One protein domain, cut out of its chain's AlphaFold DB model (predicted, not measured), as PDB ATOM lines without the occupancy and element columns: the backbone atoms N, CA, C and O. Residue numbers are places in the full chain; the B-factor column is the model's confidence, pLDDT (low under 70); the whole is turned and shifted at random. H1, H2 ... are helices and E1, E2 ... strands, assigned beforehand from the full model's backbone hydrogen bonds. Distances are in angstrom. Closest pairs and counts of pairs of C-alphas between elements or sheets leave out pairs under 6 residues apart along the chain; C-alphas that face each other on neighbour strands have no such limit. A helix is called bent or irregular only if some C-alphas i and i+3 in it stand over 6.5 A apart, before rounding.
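What this domain is: This is residues 596 to 722 of the 724 residues of the protein "G domain-containing protein" of Chlamydiales bacterium 38-26 (UniProt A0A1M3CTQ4). The chain is wound in stacked turns, a short solenoid whose strands line up from turn to turn in one twisted sheet. E2, E4 and the first parts of E6 and E8 stack side by side as one wall, E3, E5 and the later parts of E6 and E8 make a second wall, and H1 packs over the first turns; the hairpin E1 and E2 closes one end of the stack, while E9 and E10 lie at the other. The printed part has 127 residues, with one named helix and ten named strands in the order E1, E2, E3, H1, E4, E5, E6, E7, E8, E9, E10. The sheet is branched and mixed, with parallel and antiparallel neighbours, and the class is mostly strand. The whole is compact, with a radius of gyration of the C-alphas of 13.7 A and spans of 37 by 31 by 21 A.

Where its parts are: E8, residues 686 to 700, is the longest strand by residues; it bends by 150 degrees at residue 691, and its first and last C-alphas are 15.1 A apart. E6, residues 658 to 668, measures 19.7 A and bends by 112 degrees at residue 664. E9, residues 703 to 712, measures 22.3 A and bends by 85 degrees at residue 709. E1 is residues 596 to 600, with C-alpha 596 at (142.330, 64.007, 136.557), and E2 is residues 603 to 608, 16.1 A long. E3 is residues 612 to 614, E4 residues 631 to 635, E5 residues 643 to 646 and E7 residues 672 to 675. H1, residues 615 to 626, measures 14.1 A and begins at C-alpha 615 (134.518, 74.429, 135.566). E10, residues 716 to 721, measures 15.6 A and ends at C-alpha 721 (145.991, 88.154, 124.634).

How they stand to each other: E6 and E8 each have three neighbours and are parallel to each other, with N 659 and O 686 at 2.8 A and N 666 and O 692 at 2.8 A. E4, beside residues 658 to 662, and E5, beside residues 663 to 668, lie on one side of E6, and E8 lies on the other side. E4 and E6 are parallel, with N 632 and O 658 at 2.8 A; E5 and E6 are parallel, with N 646 and O 667 at 2.8 A. E2 is parallel to E4, with N 606 and O 633 at 2.8 A, and E3 is parallel to E5, with N 645 and O 613 at 3.0 A. The hairpin E1 and E2 is antiparallel at 159 degrees, with N 598 and O 605 at 2.8 A. The hairpin E8 and E9 has N 698 and O 705 at 2.9 A. The antiparallel pair E8 and E10 has N 687 and O 720 at 2.9 A, and the antiparallel pair E7 and E9 has N 674 and O 704 at 2.8 A. H1 is on the sheet at a height of 8.1 A, over E2 and E4, and runs slantwise to the strands, at 35 degrees to E4 on the local plane. The closest C-alphas of H1 and E5 are those of Met 615 and Phe 646, 5.3 A apart. H1 is irregular, with C-alphas 621 and 624 7.3 A apart, and 6 of its 8 O i to N i+4 pairs are within hydrogen-bond range. E1 and E10 are apart.

The domain as a whole: The two C-alphas farthest apart, those of Glu 639 and Ser 680, are 40.8 A from each other. The printed part has no cut. The link from E5 to E6, with 11 residues, is long. The mean pLDDT of the printed part is 82.4; residues 638 to 640, 677 to 684, 700 to 702 and 714 to 722 are under 70.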
ATOM      1  N   GLN A 596     141.030  64.055 135.895       93.38
ATOM      2  CA  GLN A 596     142.330  64.007 136.557       93.38
ATOM      3  C   GLN A 596     143.054  65.345 136.421       93.38
ATOM      4  O   GLN A 596     143.038  65.959 135.353       93.38
ATOM      5  N   VAL A 597     143.714  65.780 137.496       93.75
ATOM      6  CA  VAL A 597     144.558  66.981 137.520       93.75
ATOM      7  C   VAL A 597     146.016  66.541 137.600       93.75
ATOM      8  O   VAL A 597     146.429  65.912 138.570       93.75
ATOM      9  N   LEU A 598     146.794  66.867 136.570       93.62
ATOM     10  CA  LEU A 598     148.209  66.533 136.452       93.62
ATOM     11  C   LEU A 598     149.035  67.818 136.461       93.62
ATOM     12  O   LEU A 598     148.711  68.768 135.751       93.62
ATOM     13  N   VAL A 599     150.120  67.851 137.235       92.69
ATOM     14  CA  VAL A 599     151.000  69.023 137.336       92.69
ATOM     15  C   VAL A 599     152.407  68.637 136.904       92.69
ATOM     16  O   VAL A 599     153.028  67.770 137.514       92.69
ATOM     17  N   LYS A 600     152.913  69.279 135.847       90.75
ATOM     18  CA  LYS A 600     154.263  69.048 135.313       90.75
ATOM     19  C   LYS A 600     154.806  70.329 134.680       90.75
ATOM     20  O   LYS A 600     154.050  71.054 134.051       90.75
ATOM     21  N   ASP A 601     156.095  70.627 134.856       86.31
ATOM     22  CA  ASP A 601     156.793  71.740 134.183       86.31
ATOM     23  C   ASP A 601     156.085  73.109 134.299       86.31
ATOM     24  O   ASP A 601     155.968  73.856 133.330       86.31
ATOM     25  N   LYS A 602     155.586  73.449 135.500       86.75
ATOM     26  CA  LYS A 602     154.780  74.663 135.771       86.75
ATOM     27  C   LYS A 602     153.481  74.755 134.950       86.75
ATOM     28  O   LYS A 602     152.948  75.850 134.780       86.75
ATOM     29  N   ARG A 603     152.940  73.631 134.486       91.50
ATOM     30  CA  ARG A 603     151.665  73.530 133.767       91.50
ATOM     31  C   ARG A 603     150.708  72.599 134.506       91.50
ATOM     32  O   ARG A 603     151.100  71.514 134.938       91.50
ATOM     33  N   ILE A 604     149.447  73.011 134.616       94.62
ATOM     34  CA  ILE A 604     148.339  72.148 135.031       94.62
ATOM     35  C   ILE A 604     147.691  71.584 133.771       94.62
ATOM     36  O   ILE A 604     147.308  72.337 132.880       94.62
ATOM     37  N   THR A 605     147.560  70.266 133.697       93.94
ATOM     38  CA  THR A 605     146.779  69.582 132.665       93.94
ATOM     39  C   THR A 605     145.599  68.897 133.328       93.94
ATOM     40  O   THR A 605     145.779  68.039 134.190       93.94
ATOM     41  N   VAL A 606     144.392  69.283 132.932       95.06
ATOM     42  CA  VAL A 606     143.151  68.649 133.364       95.06
ATOM     43  C   VAL A 606     142.658  67.782 132.227       95.06
ATOM     44  O   VAL A 606     142.364  68.293 131.147       95.06
ATOM     45  N   LYS A 607     142.573  66.476 132.473       93.19
ATOM     46  CA  LYS A 607     142.043  65.515 131.511       93.19
ATOM     47  C   LYS A 607     140.709  64.987 132.013       93.19
ATOM     48  O   LYS A 607     140.666  64.336 133.059       93.19
ATOM     49  N   ALA A 608     139.634  65.279 131.290       92.19
ATOM     50  CA  ALA A 608     138.327  64.717 131.593       92.19
ATOM     51  C   ALA A 608     138.317  63.204 131.331       92.19
ATOM     52  O   ALA A 608     138.900  62.727 130.358       92.19
ATOM     53  N   LEU A 609     137.672  62.465 132.229       90.00
ATOM     54  CA  LEU A 609     137.343  61.047 132.074       90.00
ATOM     55  C   LEU A 609     135.834  60.852 131.832       90.00
ATOM     56  O   LEU A 609     135.427  59.869 131.219       90.00
ATOM     57  N   SER A 610     135.016  61.802 132.295       89.38
ATOM     58  CA  SER A 610     133.606  61.977 131.938       89.38
ATOM     59  C   SER A 610     133.479  62.862 130.694       89.38
ATOM     60  O   SER A 610     134.252  63.806 130.525       89.38
ATOM     61  N   ASN A 611     132.455  62.626 129.867       91.62
ATOM     62  CA  ASN A 611     132.188  63.468 128.695       91.62
ATOM     63  C   ASN A 611     131.781  64.892 129.077       91.62
ATOM     64  O   ASN A 611     131.933  65.802 128.269       91.62
ATOM     65  N   LYS A 612     131.223  65.088 130.276       92.94
ATOM     66  CA  LYS A 612     130.779  66.401 130.747       92.94
ATOM     67  C   LYS A 612     131.314  66.675 132.139       92.94
ATOM     68  O   LYS A 612     131.181  65.819 133.016       92.94
ATOM     69  N   ILE A 613     131.903  67.854 132.325       95.31
ATOM     70  CA  ILE A 613     132.465  68.316 133.601       95.31
ATOM     71  C   ILE A 613     132.166  69.807 133.814       95.31
ATOM     72  O   ILE A 613     132.002  70.555 132.848       95.31
ATOM     73  N   ALA A 614     132.093  70.242 135.073       95.69
ATOM     74  CA  ALA A 614     131.888  71.645 135.437       95.69
ATOM     75  C   ALA A 614     133.209  72.354 135.767       95.69
ATOM     76  O   ALA A 614     134.107  71.779 136.389       95.69
ATOM     77  N   MET A 615     133.318  73.620 135.367       94.62
ATOM     78  CA  MET A 615     134.518  74.429 135.566       94.62
ATOM     79  C   MET A 615     134.772  74.724 137.050       94.62
ATOM     80  O   MET A 615     135.920  74.698 137.493       94.62
ATOM     81  N   SER A 616     133.719  74.939 137.838       93.56
ATOM     82  CA  SER A 616     133.785  75.120 139.293       93.56
ATOM     83  C   SER A 616     134.545  73.993 140.000       93.56
ATOM     84  O   SER A 616     135.485  74.258 140.752       93.56
ATOM     85  N   GLU A 617     134.213  72.739 139.703       93.25
ATOM     86  CA  GLU A 617     134.880  71.564 140.275       93.25
ATOM     87  C   GLU A 617     136.335  71.429 139.817       93.25
ATOM     88  O   GLU A 617     137.225  71.109 140.615       93.25
ATOM     89  N   VAL A 618     136.611  71.737 138.547       93.69
ATOM     90  CA  VAL A 618     137.980  71.761 138.018       93.69
ATOM     91  C   VAL A 618     138.833  72.777 138.775       93.69
ATOM     92  O   VAL A 618     139.934  72.446 139.222       93.69
ATOM     93  N   ILE A 619     138.324  73.996 138.968       91.75
ATOM     94  CA  ILE A 619     139.030  75.054 139.694       91.75
ATOM     95  C   ILE A 619     139.231  74.676 141.161       91.75
ATOM     96  O   ILE A 619     140.341  74.846 141.665       91.75
ATOM     97  N   LYS A 620     138.224  74.104 141.836       90.94
ATOM     98  CA  LYS A 620     138.361  73.622 143.222       90.94
ATOM     99  C   LYS A 620     139.525  72.639 143.367       90.94
ATOM    100  O   LYS A 620     140.389  72.852 144.218       90.94
ATOM    101  N   LYS A 621     139.592  71.605 142.517       90.19
ATOM    102  CA  LYS A 621     140.673  70.601 142.565       90.19
ATOM    103  C   LYS A 621     142.031  71.155 142.118       90.19
ATOM    104  O   LYS A 621     143.058  70.720 142.628       90.19
ATOM    105  N   ALA A 622     142.061  72.116 141.194       90.62
ATOM    106  CA  ALA A 622     143.302  72.727 140.712       90.62
ATOM    107  C   ALA A 622     143.852  73.832 141.635       90.62
ATOM    108  O   ALA A 622     145.047  74.134 141.567       90.62
ATOM    109  N   LYS A 623     143.019  74.415 142.514       90.06
ATOM    110  CA  LYS A 623     143.353  75.560 143.385       90.06
ATOM    111  C   LYS A 623     144.704  75.442 144.108       90.06
ATOM    112  O   LYS A 623     145.450  76.422 144.073       90.06
ATOM    113  N   PRO A 624     145.092  74.283 144.687       90.25
ATOM    114  CA  PRO A 624     146.382  74.135 145.373       90.25
ATOM    115  C   PRO A 624     147.612  74.369 144.481       90.25
ATOM    116  O   PRO A 624     148.694  74.664 144.983       90.25
ATOM    117  N   HIS A 625     147.463  74.248 143.159       89.56
ATOM    118  CA  HIS A 625     148.557  74.295 142.188       89.56
ATOM    119  C   HIS A 625     148.553  75.559 141.315       89.56
ATOM    120  O   HIS A 625     149.511  75.802 140.579       89.56
ATOM    121  N   LEU A 626     147.504  76.388 141.390       85.69
ATOM    122  CA  LEU A 626     147.376  77.584 140.550       85.69
ATOM    123  C   LEU A 626     148.526  78.573 140.781       85.69
ATOM    124  O   LEU A 626     149.093  79.095 139.826       85.69
ATOM    125  N   ASN A 627     148.949  78.787 142.029       84.19
ATOM    126  CA  ASN A 627     149.999  79.763 142.344       84.19
ATOM    127  C   ASN A 627     151.399  79.358 141.842       84.19
ATOM    128  O   ASN A 627     152.220  80.234 141.582       84.19
ATOM    129  N   SER A 628     151.680  78.060 141.683       84.81
ATOM    130  CA  SER A 628     153.002  77.532 141.304       84.81
ATOM    131  C   SER A 628     153.159  77.230 139.807       84.81
ATOM    132  O   SER A 628     154.216  76.765 139.374       84.81
ATOM    133  N   THR A 629     152.128  77.496 139.007       88.25
ATOM    134  CA  THR A 629     152.064  77.176 137.573       88.25
ATOM    135  C   THR A 629     151.818  78.428 136.734       88.25
ATOM    136  O   THR A 629     151.335  79.426 137.248       88.25
ATOM    137  N   ASN A 630     152.160  78.420 135.449       87.62
ATOM    138  CA  ASN A 630     151.975  79.557 134.535       87.62
ATOM    139  C   ASN A 630     150.869  79.308 133.502       87.62
ATOM    140  O   ASN A 630     150.396  80.238 132.852       87.62
ATOM    141  N   GLU A 631     150.469  78.051 133.338       89.88
ATOM    142  CA  GLU A 631     149.547  77.615 132.300       89.88
ATOM    143  C   GLU A 631     148.611  76.540 132.843       89.88
ATOM    144  O   GLU A 631     149.030  75.654 133.594       89.88
ATOM    145  N   MET A 632     147.353  76.607 132.421       92.00
ATOM    146  CA  MET A 632     146.350  75.584 132.652       92.00
ATOM    147  C   MET A 632     145.737  75.172 131.317       92.00
ATOM    148  O   MET A 632     145.187  75.997 130.589       92.00
ATOM    149  N   MET A 633     145.825  73.882 131.016       92.88
ATOM    150  CA  MET A 633     145.200  73.267 129.857       92.88
ATOM    151  C   MET A 633     144.100  72.324 130.330       92.88
ATOM    152  O   MET A 633     144.359  71.415 131.117       92.88
ATOM    153  N   ILE A 634     142.883  72.541 129.849       94.50
ATOM    154  CA  ILE A 634     141.721  71.704 130.127       94.50
ATOM    155  C   ILE A 634     141.345  71.003 128.836       94.50
ATOM    156  O   ILE A 634     141.077  71.655 127.828       94.50
ATOM    157  N   GLN A 635     141.333  69.679 128.884       92.38
ATOM    158  CA  GLN A 635     140.988  68.830 127.764       92.38
ATOM    159  C   GLN A 635     139.807  67.944 128.153       92.38
ATOM    160  O   GLN A 635     139.917  67.092 129.039       92.38
ATOM    161  N   VAL A 636     138.675  68.171 127.489       91.06
ATOM    162  CA  VAL A 636     137.469  67.354 127.615       91.06
ATOM    163  C   VAL A 636     137.361  66.490 126.365       91.06
ATOM    164  O   VAL A 636     136.773  66.893 125.365       91.06
ATOM    165  N   ASP A 637     138.002  65.322 126.418       72.69
ATOM    166  CA  ASP A 637     137.981  64.340 125.335       72.69
ATOM    167  C   ASP A 637     136.705  63.500 125.420       72.69
ATOM    168  O   ASP A 637     136.415  62.916 126.462       72.69
ATOM    169  N   GLY A 638     135.960  63.394 124.320       61.56
ATOM    170  CA  GLY A 638     134.765  62.554 124.295       61.56
ATOM    171  C   GLY A 638     134.222  62.307 122.898       61.56
ATOM    172  O   GLY A 638     133.091  62.679 122.649       61.56
ATOM    173  N   GLU A 639     135.002  61.740 121.971       63.47
ATOM    174  CA  GLU A 639     134.535  61.329 120.625       63.47
ATOM    175  C   GLU A 639     133.573  62.331 119.919       63.47
ATOM    176  O   GLU A 639     132.592  61.929 119.292       63.47
ATOM    177  N   GLY A 640     133.799  63.650 120.033       65.75
ATOM    178  CA  GLY A 640     132.924  64.682 119.445       65.75
ATOM    179  C   GLY A 640     131.738  65.147 120.317       65.75
ATOM    180  O   GLY A 640     130.865  65.878 119.837       65.75
ATOM    181  N   LYS A 641     131.674  64.727 121.586       77.88
ATOM    182  CA  LYS A 641     130.620  64.995 122.583       77.88
ATOM    183  C   LYS A 641     131.136  65.607 123.897       77.88
ATOM    184  O   LYS A 641     130.351  65.720 124.837       77.88
ATOM    185  N   GLY A 642     132.408  65.991 123.990       89.88
ATOM    186  CA  GLY A 642     132.988  66.578 125.200       89.88
ATOM    187  C   GLY A 642     132.393  67.953 125.529       89.88
ATOM    188  O   GLY A 642     132.517  68.882 124.728       89.88
ATOM    189  N   VAL A 643     131.771  68.109 126.702       94.19
ATOM    190  CA  VAL A 643     131.157  69.367 127.160       94.19
ATOM    191  C   VAL A 643     131.848  69.897 128.416       94.19
ATOM    192  O   VAL A 643     131.926  69.209 129.433       94.19
ATOM    193  N   LEU A 644     132.291  71.153 128.378       95.31
ATOM    194  CA  LEU A 644     132.670  71.900 129.578       95.31
ATOM    195  C   LEU A 644     131.548  72.876 129.940       95.31
ATOM    196  O   LEU A 644     131.269  73.797 129.166       95.31
ATOM    197  N   TYR A 645     130.947  72.713 131.119       96.25
ATOM    198  CA  TYR A 645     130.044  73.724 131.672       96.25
ATOM    199  C   TYR A 645     130.867  74.837 132.318       96.25
ATOM    200  O   TYR A 645     131.585  74.605 133.291       96.25
ATOM    201  N   PHE A 646     130.774  76.045 131.774       93.94
ATOM    202  CA  PHE A 646     131.445  77.226 132.296       93.94
ATOM    203  C   PHE A 646     130.515  77.956 133.272       93.94
ATOM    204  O   PHE A 646     129.614  78.681 132.853       93.94
ATOM    205  N   ASP A 647     130.723  77.733 134.569       94.94
ATOM    206  CA  ASP A 647     129.774  78.064 135.643       94.94
ATOM    207  C   ASP A 647     130.376  78.861 136.812       94.94
ATOM    208  O   ASP A 647     129.721  79.078 137.831       94.94
ATOM    209  N   THR A 648     131.636  79.278 136.698       93.75
ATOM    210  CA  THR A 648     132.335  80.004 137.760       93.75
ATOM    211  C   THR A 648     133.227  81.095 137.196       93.75
ATOM    212  O   THR A 648     133.750  80.994 136.086       93.75
ATOM    213  N   ASP A 649     133.467  82.112 138.015       90.75
ATOM    214  CA  ASP A 649     134.493  83.111 137.753       90.75
ATOM    215  C   ASP A 649     135.897  82.519 137.936       90.75
ATOM    216  O   ASP A 649     136.129  81.668 138.800       90.75
ATOM    217  N   ILE A 650     136.852  83.019 137.151       87.44
ATOM    218  CA  ILE A 650     138.273  82.667 137.230       87.44
ATOM    219  C   ILE A 650     139.052  83.946 137.548       87.44
ATOM    220  O   ILE A 650     139.471  84.669 136.646       87.44
ATOM    221  N   GLN A 651     139.205  84.257 138.838       78.69
ATOM    222  CA  GLN A 651     139.831  85.506 139.300       78.69
ATOM    223  C   GLN A 651     141.059  85.246 140.184       78.69
ATOM    224  O   GLN A 651     142.187  85.609 139.839       78.69
ATOM    225  N   GLU A 652     140.866  84.592 141.332       71.38
ATOM    226  CA  GLU A 652     141.945  84.354 142.291       71.38
ATOM    227  C   GLU A 652     143.022  83.421 141.730       71.38
ATOM    228  O   GLU A 652     142.751  82.298 141.309       71.38
ATOM    229  N   GLY A 653     144.273  83.880 141.768       72.56
ATOM    230  CA  GLY A 653     145.424  83.056 141.413       72.56
ATOM    231  C   GLY A 653     145.568  82.761 139.921       72.56
ATOM    232  O   GLY A 653     146.384  81.908 139.604       72.56
ATOM    233  N   PHE A 654     144.842  83.439 139.016       77.12
ATOM    234  CA  PHE A 654     144.932  83.226 137.556       77.12
ATOM    235  C   PHE A 654     145.519  84.409 136.754       77.12
ATOM    236  O   PHE A 654     145.711  84.320 135.543       77.12
ATOM    237  N   LYS A 655     145.899  85.500 137.428       77.62
ATOM    238  CA  LYS A 655     146.551  86.655 136.788       77.62
ATOM    239  C   LYS A 655     147.830  86.247 136.051       77.62
ATOM    240  O   LYS A 655     148.643  85.494 136.589       77.62
ATOM    241  N   ASN A 656     148.037  86.797 134.852       78.56
ATOM    242  CA  ASN A 656     149.200  86.542 133.983       78.56
ATOM    243  C   ASN A 656     149.407  85.082 133.556       78.56
ATOM    244  O   ASN A 656     150.535  84.691 133.255       78.56
ATOM    245  N   LYS A 657     148.345  84.271 133.532       83.44
ATOM    246  CA  LYS A 657     148.428  82.868 133.110       83.44
ATOM    247  C   LYS A 657     147.826  82.628 131.736       83.44
ATOM    248  O   LYS A 657     147.037  83.421 131.221       83.44
ATOM    249  N   ILE A 658     148.212  81.499 131.157       86.69
ATOM    250  CA  ILE A 658     147.644  80.984 129.915       86.69
ATOM    251  C   ILE A 658     146.548  79.973 130.271       86.69
ATOM    252  O   ILE A 658     146.821  78.996 130.967       86.69
ATOM    253  N   LEU A 659     145.323  80.198 129.791       88.81
ATOM    254  CA  LEU A 659     144.221  79.239 129.849       88.81
ATOM    255  C   LEU A 659     143.936  78.700 128.454       88.81
ATOM    256  O   LEU A 659     143.590  79.454 127.543       88.81
ATOM    257  N   VAL A 660     144.035  77.386 128.304       90.31
ATOM    258  CA  VAL A 660     143.650  76.686 127.080       90.31
ATOM    259  C   VAL A 660     142.514  75.733 127.412       90.31
ATOM    260  O   VAL A 660     142.685  74.832 128.227       90.31
ATOM    261  N   ILE A 661     141.361  75.925 126.775       91.75
ATOM    262  CA  ILE A 661     140.203  75.039 126.900       91.75
ATOM    263  C   ILE A 661     139.973  74.355 125.559       91.75
ATOM    264  O   ILE A 661     139.742  75.013 124.541       91.75
ATOM    265  N   LEU A 662     140.036  73.028 125.587       91.19
ATOM    266  CA  LEU A 662     139.791  72.139 124.464       91.19
ATOM    267  C   LEU A 662     138.570  71.278 124.805       91.19
ATOM    268  O   LEU A 662     138.653  70.401 125.666       91.19
ATOM    269  N   ALA A 663     137.441  71.548 124.157       91.69
ATOM    270  CA  ALA A 663     136.204  70.785 124.311       91.69
ATOM    271  C   ALA A 663     135.397  70.836 123.007       91.69
ATOM    272  O   ALA A 663     135.537  71.776 122.226       91.69
ATOM    273  N   ASP A 664     134.514  69.868 122.771       90.38
ATOM    274  CA  ASP A 664     133.642  69.898 121.590       90.38
ATOM    275  C   ASP A 664     132.553  70.974 121.714       90.38
ATOM    276  O   ASP A 664     132.171  71.608 120.720       90.38
ATOM    277  N   LEU A 665     132.069  71.193 122.941       90.88
ATOM    278  CA  LEU A 665     131.138  72.252 123.312       90.88
ATOM    279  C   LEU A 665     131.558  72.899 124.639       90.88
ATOM    280  O   LEU A 665     131.823  72.222 125.629       90.88
ATOM    281  N   ILE A 666     131.564  74.226 124.668       92.62
ATOM    282  CA  ILE A 666     131.703  75.028 125.881       92.62
ATOM    283  C   ILE A 666     130.348  75.694 126.111       92.62
ATOM    284  O   ILE A 666     129.914  76.514 125.300       92.62
ATOM    285  N   GLU A 667     129.661  75.308 127.183       93.88
ATOM    286  CA  GLU A 667     128.319  75.796 127.509       93.88
ATOM    287  C   GLU A 667     128.378  76.720 128.724       93.88
ATOM    288  O   GLU A 667     128.830  76.320 129.795       93.88
ATOM    289  N   VAL A 668     127.957  77.972 128.552       93.50
ATOM    290  CA  VAL A 668     128.085  79.005 129.584       93.50
ATOM    291  C   VAL A 668     126.815  79.045 130.446       93.50
ATOM    292  O   VAL A 668     125.735  79.339 129.937       93.50
ATOM    293  N   MET A 669     126.940  78.778 131.753       92.62
ATOM    294  CA  MET A 669     125.812  78.578 132.690       92.62
ATOM    295  C   MET A 669     125.406  79.837 133.481       92.62
ATOM    296  O   MET A 669     124.603  79.769 134.411       92.62
ATOM    297  N   GLY A 670     125.928  80.997 133.093       90.19
ATOM    298  CA  GLY A 670     125.695  82.291 133.728       90.19
ATOM    299  C   GLY A 670     126.649  83.343 133.172       90.19
ATOM    300  O   GLY A 670     127.461  83.055 132.298       90.19
ATOM    301  N   THR A 671     126.564  84.584 133.643       90.81
ATOM    302  CA  THR A 671     127.568  85.588 133.270       90.81
ATOM    303  C   THR A 671     128.777  85.454 134.184       90.81
ATOM    304  O   THR A 671     128.661  85.705 135.382       90.81
ATOM    305  N   HIS A 672     129.925  85.101 133.608       91.31
ATOM    306  CA  HIS A 672     131.154  84.819 134.343       91.31
ATOM    307  C   HIS A 672     132.351  85.578 133.785       91.31
ATOM    308  O   HIS A 672     132.436  85.861 132.589       91.31
ATOM    309  N   LYS A 673     133.296  85.912 134.666       87.56
ATOM    310  CA  LYS A 673     134.481  86.712 134.343       87.56
ATOM    311  C   LYS A 673     135.768  85.922 134.515       87.56
ATOM    312  O   LYS A 673     135.954  85.201 135.493       87.56
ATOM    313  N   ILE A 674     136.684  86.142 133.581       85.62
ATOM    314  CA  ILE A 674     138.050  85.624 133.586       85.62
ATOM    315  C   ILE A 674     138.999  86.817 133.718       85.62
ATOM    316  O   ILE A 674     139.039  87.686 132.839       85.62
ATOM    317  N   ASP A 675     139.751  86.866 134.816       78.81
ATOM    318  CA  ASP A 675     140.761  87.898 135.056       78.81
ATOM    319  C   ASP A 675     142.058  87.547 134.313       78.81
ATOM    320  O   ASP A 675     142.865  86.728 134.757       78.81
ATOM    321  N   LEU A 676     142.237  88.163 133.142       70.06
ATOM    322  CA  LEU A 676     143.447  88.044 132.320       70.06
ATOM    323  C   LEU A 676     144.436  89.195 132.575       70.06
ATOM    324  O   LEU A 676     145.509  89.227 131.964       70.06
ATOM    325  N   ALA A 677     144.089  90.151 133.446       66.75
ATOM    326  CA  ALA A 677     144.855  91.371 133.637       66.75
ATOM    327  C   ALA A 677     146.137  91.122 134.440       66.75
ATOM    328  O   ALA A 677     146.171  90.383 135.427       66.75
ATOM    329  N   GLY A 678     147.201  91.809 134.032       62.09
ATOM    330  CA  GLY A 678     148.473  91.803 134.735       62.09
ATOM    331  C   GLY A 678     148.831  93.098 135.429       62.09
ATOM    332  O   GLY A 678     148.219  94.143 135.219       62.09
ATOM    333  N   ASN A 679     149.895  93.030 136.231       56.84
ATOM    334  CA  ASN A 679     150.444  94.182 136.949       56.84
ATOM    335  C   ASN A 679     151.171  95.187 136.025       56.84
ATOM    336  O   ASN A 679     151.557  96.257 136.489       56.84
ATOM    337  N   SER A 680     151.399  94.864 134.743       53.66
ATOM    338  CA  SER A 680     152.060  95.750 133.771       53.66
ATOM    339  C   SER A 680     151.589  95.497 132.333       53.66
ATOM    340  O   SER A 680     151.078  94.427 132.011       53.66
ATOM    341  N   TRP A 681     151.818  96.462 131.438       50.88
ATOM    342  CA  TRP A 681     151.508  96.362 130.003       50.88
ATOM    343  C   TRP A 681     152.372  95.338 129.233       50.88
ATOM    344  O   TRP A 681     152.173  95.126 128.047       50.88
ATOM    345  N   ARG A 682     153.363  94.704 129.871       46.84
ATOM    346  CA  ARG A 682     154.224  93.686 129.229       46.84
ATOM    347  C   ARG A 682     153.912  92.256 129.660       46.84
ATOM    348  O   ARG A 682     154.494  91.326 129.116       46.84
ATOM    349  N   ALA A 683     153.047  92.079 130.652       54.28
ATOM    350  CA  ALA A 683     152.734  90.783 131.231       54.28
ATOM    351  C   ALA A 683     151.221  90.685 131.376       54.28
ATOM    352  O   ALA A 683     150.698  91.176 132.366       54.28
ATOM    353  N   GLY A 684     150.530  90.110 130.395       65.00
ATOM    354  CA  GLY A 684     149.107  89.792 130.491       65.00
ATOM    355  C   GLY A 684     148.845  88.328 130.151       65.00
ATOM    356  O   GLY A 684     149.681  87.653 129.545       65.00
ATOM    357  N   GLY A 685     147.708  87.820 130.623       75.69
ATOM    358  CA  GLY A 685     147.286  86.445 130.382       75.69
ATOM    359  C   GLY A 685     146.827  86.214 128.943       75.69
ATOM    360  O   GLY A 685     146.586  87.153 128.179       75.69
ATOM    361  N   ALA A 686     146.682  84.940 128.588       80.62
ATOM    362  CA  ALA A 686     146.130  84.527 127.304       80.62
ATOM    363  C   ALA A 686     145.003  83.513 127.510       80.62
ATOM    364  O   ALA A 686     145.120  82.609 128.334       80.62
ATOM    365  N   LEU A 687     143.934  83.645 126.731       84.88
ATOM    366  CA  LEU A 687     142.820  82.705 126.691       84.88
ATOM    367  C   LEU A 687     142.708  82.120 125.289       84.88
ATOM    368  O   LEU A 687     142.626  82.861 124.310       84.88
ATOM    369  N   THR A 688     142.683  80.794 125.203       86.56
ATOM    370  CA  THR A 688     142.327  80.065 123.987       86.56
ATOM    371  C   THR A 688     141.135  79.168 124.276       86.56
ATOM    372  O   THR A 688     141.247  78.217 125.047       86.56
ATOM    373  N   LEU A 689     140.011  79.451 123.621       87.06
ATOM    374  CA  LEU A 689     138.863  78.548 123.563       87.06
ATOM    375  C   LEU A 689     138.885  77.849 122.207       87.06
ATOM    376  O   LEU A 689     138.937  78.525 121.176       87.06
ATOM    377  N   LYS A 690     138.872  76.515 122.204       86.19
ATOM    378  CA  LYS A 690     138.779  75.702 120.990       86.19
ATOM    379  C   LYS A 690     137.608  74.737 121.132       86.19
ATOM    380  O   LYS A 690     137.683  73.813 121.938       86.19
ATOM    381  N   GLY A 691     136.562  74.969 120.345       86.00
ATOM    382  CA  GLY A 691     135.316  74.206 120.388       86.00
ATOM    383  C   GLY A 691     134.137  74.999 119.838       86.00
ATOM    384  O   GLY A 691     134.302  76.128 119.374       86.00
ATOM    385  N   ARG A 692     132.930  74.435 119.904       88.75
ATOM    386  CA  ARG A 692     131.697  75.221 119.734       88.75
ATOM    387  C   ARG A 692     131.401  75.964 121.032       88.75
ATOM    388  O   ARG A 692     131.540  75.381 122.103       88.75
ATOM    389  N   LEU A 693     130.994  77.226 120.955       88.56
ATOM    390  CA  LEU A 693     130.629  78.022 122.127       88.56
ATOM    391  C   LEU A 693     129.115  78.244 122.122       88.56
ATOM    392  O   LEU A 693     128.563  78.763 121.153       88.56
ATOM    393  N   LYS A 694     128.449  77.857 123.210       90.62
ATOM    394  CA  LYS A 694     127.053  78.213 123.493       90.62
ATOM    395  C   LYS A 694     127.051  79.347 124.515       90.62
ATOM    396  O   LYS A 694     126.968  79.125 125.723       90.62
ATOM    397  N   GLY A 695     127.283  80.549 124.002       88.25
ATOM    398  CA  GLY A 695     127.559  81.755 124.774       88.25
ATOM    399  C   GLY A 695     128.207  82.842 123.920       88.25
ATOM    400  O   GLY A 695     128.625  82.600 122.788       88.25
ATOM    401  N   LYS A 696     128.326  84.042 124.484       85.88
ATOM    402  CA  LYS A 696     129.021  85.190 123.894       85.88
ATOM    403  C   LYS A 696     130.177  85.620 124.782       85.88
ATOM    404  O   LYS A 696     130.030  85.693 125.999       85.88
ATOM    405  N   GLY A 697     131.319  85.884 124.156       83.50
ATOM    406  CA  GLY A 697     132.499  86.432 124.810       83.50
ATOM    407  C   GLY A 697     132.665  87.910 124.480       83.50
ATOM    408  O   GLY A 697     132.691  88.270 123.305       83.50
ATOM    409  N   GLU A 698     132.818  88.745 125.500       82.75
ATOM    410  CA  GLU A 698     133.083  90.177 125.362       82.75
ATOM    411  C   GLU A 698     134.241  90.593 126.274       82.75
ATOM    412  O   GLU A 698     134.431  90.052 127.365       82.75
ATOM    413  N   ILE A 699     135.032  91.571 125.837       75.00
ATOM    414  CA  ILE A 699     136.098  92.151 126.660       75.00
ATOM    415  C   ILE A 699     135.524  93.377 127.368       75.00
ATOM    416  O   ILE A 699     135.205  94.374 126.724       75.00
ATOM    417  N   THR A 700     135.419  93.324 128.697       66.94
ATOM    418  CA  THR A 700     134.901  94.430 129.518       66.94
ATOM    419  C   THR A 700     135.832  94.699 130.703       66.94
ATOM    420  O   THR A 700     136.224  93.790 131.430       66.94
ATOM    421  N   ASN A 701     136.222  95.964 130.913       61.66
ATOM    422  CA  ASN A 701     136.993  96.421 132.084       61.66
ATOM    423  C   ASN A 701     138.197  95.531 132.480       61.66
ATOM    424  O   ASN A 701     138.363  95.206 133.652       61.66
ATOM    425  N   LYS A 702     139.065  95.184 131.516       64.81
ATOM    426  CA  LYS A 702     140.276  94.347 131.705       64.81
ATOM    427  C   LYS A 702     140.016  92.862 132.019       64.81
ATOM    428  O   LYS A 702     140.967  92.138 132.296       64.81
ATOM    429  N   CYS A 703     138.773  92.396 131.921       70.69
ATOM    430  CA  CYS A 703     138.405  90.988 132.050       70.69
ATOM    431  C   CYS A 703     137.776  90.476 130.749       70.69
ATOM    432  O   CYS A 703     137.168  91.236 129.992       70.69
ATOM    433  N   PHE A 704     137.898  89.174 130.506       81.19
ATOM    434  CA  PHE A 704     137.104  88.500 129.483       81.19
ATOM    435  C   PHE A 704     135.824  87.984 130.138       81.19
ATOM    436  O   PHE A 704     135.889  87.224 131.106       81.19
ATOM    437  N   GLN A 705     134.671  88.431 129.658       86.12
ATOM    438  CA  GLN A 705     133.367  88.048 130.178       86.12
ATOM    439  C   GLN A 705     132.696  87.074 129.213       86.12
ATOM    440  O   GLN A 705     132.604  87.344 128.018       86.12
ATOM    441  N   LEU A 706     132.213  85.954 129.743       88.56
ATOM    442  CA  LEU A 706     131.362  85.003 129.039       88.56
ATOM    443  C   LEU A 706     129.933  85.141 129.559       88.56
ATOM    444  O   LEU A 706     129.717  85.120 130.768       88.56
ATOM    445  N   SER A 707     128.967  85.258 128.654       88.81
ATOM    446  CA  SER A 707     127.539  85.298 128.976       88.81
ATOM    447  C   SER A 707     126.771  84.242 128.169       88.81
ATOM    448  O   SER A 707     127.198  83.907 127.061       88.81
ATOM    449  N   PRO A 708     125.653  83.696 128.685       89.44
ATOM    450  CA  PRO A 708     124.886  82.669 127.985       89.44
ATOM    451  C   PRO A 708     124.265  83.205 126.692       89.44
ATOM    452  O   PRO A 708     123.835  84.356 126.624       89.44
ATOM    453  N   ASP A 709     124.173  82.348 125.681       86.00
ATOM    454  CA  ASP A 709     123.485  82.620 124.419       86.00
ATOM    455  C   ASP A 709     122.783  81.337 123.951       86.00
ATOM    456  O   ASP A 709     123.257  80.225 124.189       86.00
ATOM    457  N   ILE A 710     121.629  81.498 123.308       76.31
ATOM    458  CA  ILE A 710     120.832  80.412 122.731       76.31
ATOM    459  C   ILE A 710     121.508  79.877 121.458       76.31
ATOM    460  O   ILE A 710     121.397  78.691 121.145       76.31
ATOM    461  N   SER A 711     122.216  80.741 120.731       77.56
ATOM    462  CA  SER A 711     122.937  80.381 119.514       77.56
ATOM    463  C   SER A 711     124.263  79.676 119.822       77.56
ATOM    464  O   SER A 711     125.012  80.068 120.717       77.56
ATOM    465  N   VAL A 712     124.546  78.610 119.069       76.56
ATOM    466  CA  VAL A 712     125.824  77.893 119.117       76.56
ATOM    467  C   VAL A 712     126.664  78.364 117.941       76.56
ATOM    468  O   VAL A 712     126.231  78.265 116.794       76.56
ATOM    469  N   SER A 713     127.858  78.877 118.211       74.12
ATOM    470  CA  SER A 713     128.780  79.316 117.166       74.12
ATOM    471  C   SER A 713     129.342  78.135 116.362       74.12
ATOM    472  O   SER A 713     129.659  77.071 116.907       74.12
ATOM    473  N   GLU A 714     129.535  78.327 115.054       56.38
ATOM    474  CA  GLU A 714     130.349  77.414 114.250       56.38
ATOM    475  C   GLU A 714     131.820  77.593 114.657       56.38
ATOM    476  O   GLU A 714     132.371  78.682 114.546       56.38
ATOM    477  N   THR A 715     132.412  76.532 115.215       56.06
ATOM    478  CA  THR A 715     133.820  76.382 115.644       56.06
ATOM    479  C   THR A 715     134.526  77.685 116.048       56.06
ATOM    480  O   THR A 715     135.162  78.360 115.242       56.06
ATOM    481  N   THR A 716     134.472  78.039 117.330       54.62
ATOM    482  CA  THR A 716     135.141  79.241 117.838       54.62
ATOM    483  C   THR A 716     136.598  78.932 118.156       54.62
ATOM    484  O   THR A 716     136.891  78.135 119.046       54.62
ATOM    485  N   LEU A 717     137.523  79.584 117.447       53.00
ATOM    486  CA  LEU A 717     138.875  79.823 117.946       53.00
ATOM    487  C   LEU A 717     138.908  81.248 118.514       53.00
ATOM    488  O   LEU A 717     139.261  82.190 117.810       53.00
ATOM    489  N   ALA A 718     138.522  81.418 119.780       57.78
ATOM    490  CA  ALA A 718     138.679  82.704 120.456       57.78
ATOM    491  C   ALA A 718     140.077  82.750 121.077       57.78
ATOM    492  O   ALA A 718     140.359  82.007 122.021       57.78
ATOM    493  N   ARG A 719     140.961  83.591 120.526       58.16
ATOM    494  CA  ARG A 719     142.265  83.919 121.115       58.16
ATOM    495  C   ARG A 719     142.234  85.353 121.620       58.16
ATOM    496  O   ARG A 719     142.088  86.277 120.827       58.16
ATOM    497  N   CYS A 720     142.386  85.526 122.926       58.34
ATOM    498  CA  CYS A 720     142.535  86.832 123.561       58.34
ATOM    499  C   CYS A 720     143.896  86.880 124.260       58.34
ATOM    500  O   CYS A 720     144.216  85.971 125.025       58.34
ATOM    501  N   GLN A 721     144.691  87.919 124.000       56.91
ATOM    502  CA  GLN A 721     145.991  88.154 124.634       56.91
ATOM    503  C   GLN A 721     146.010  89.583 125.180       56.91
ATOM    504  O   GLN A 721     145.600  90.505 124.481       56.91
ATOM    505  N   TRP A 722     146.434  89.759 126.435       54.03
ATOM    506  CA  TRP A 722     146.510  91.076 127.076       54.03
ATOM    507  C   TRP A 722     147.968  91.567 127.214       54.03
ATOM    508  O   TRP A 722     148.842  90.746 127.507       54.03
TER     509      TRP A 722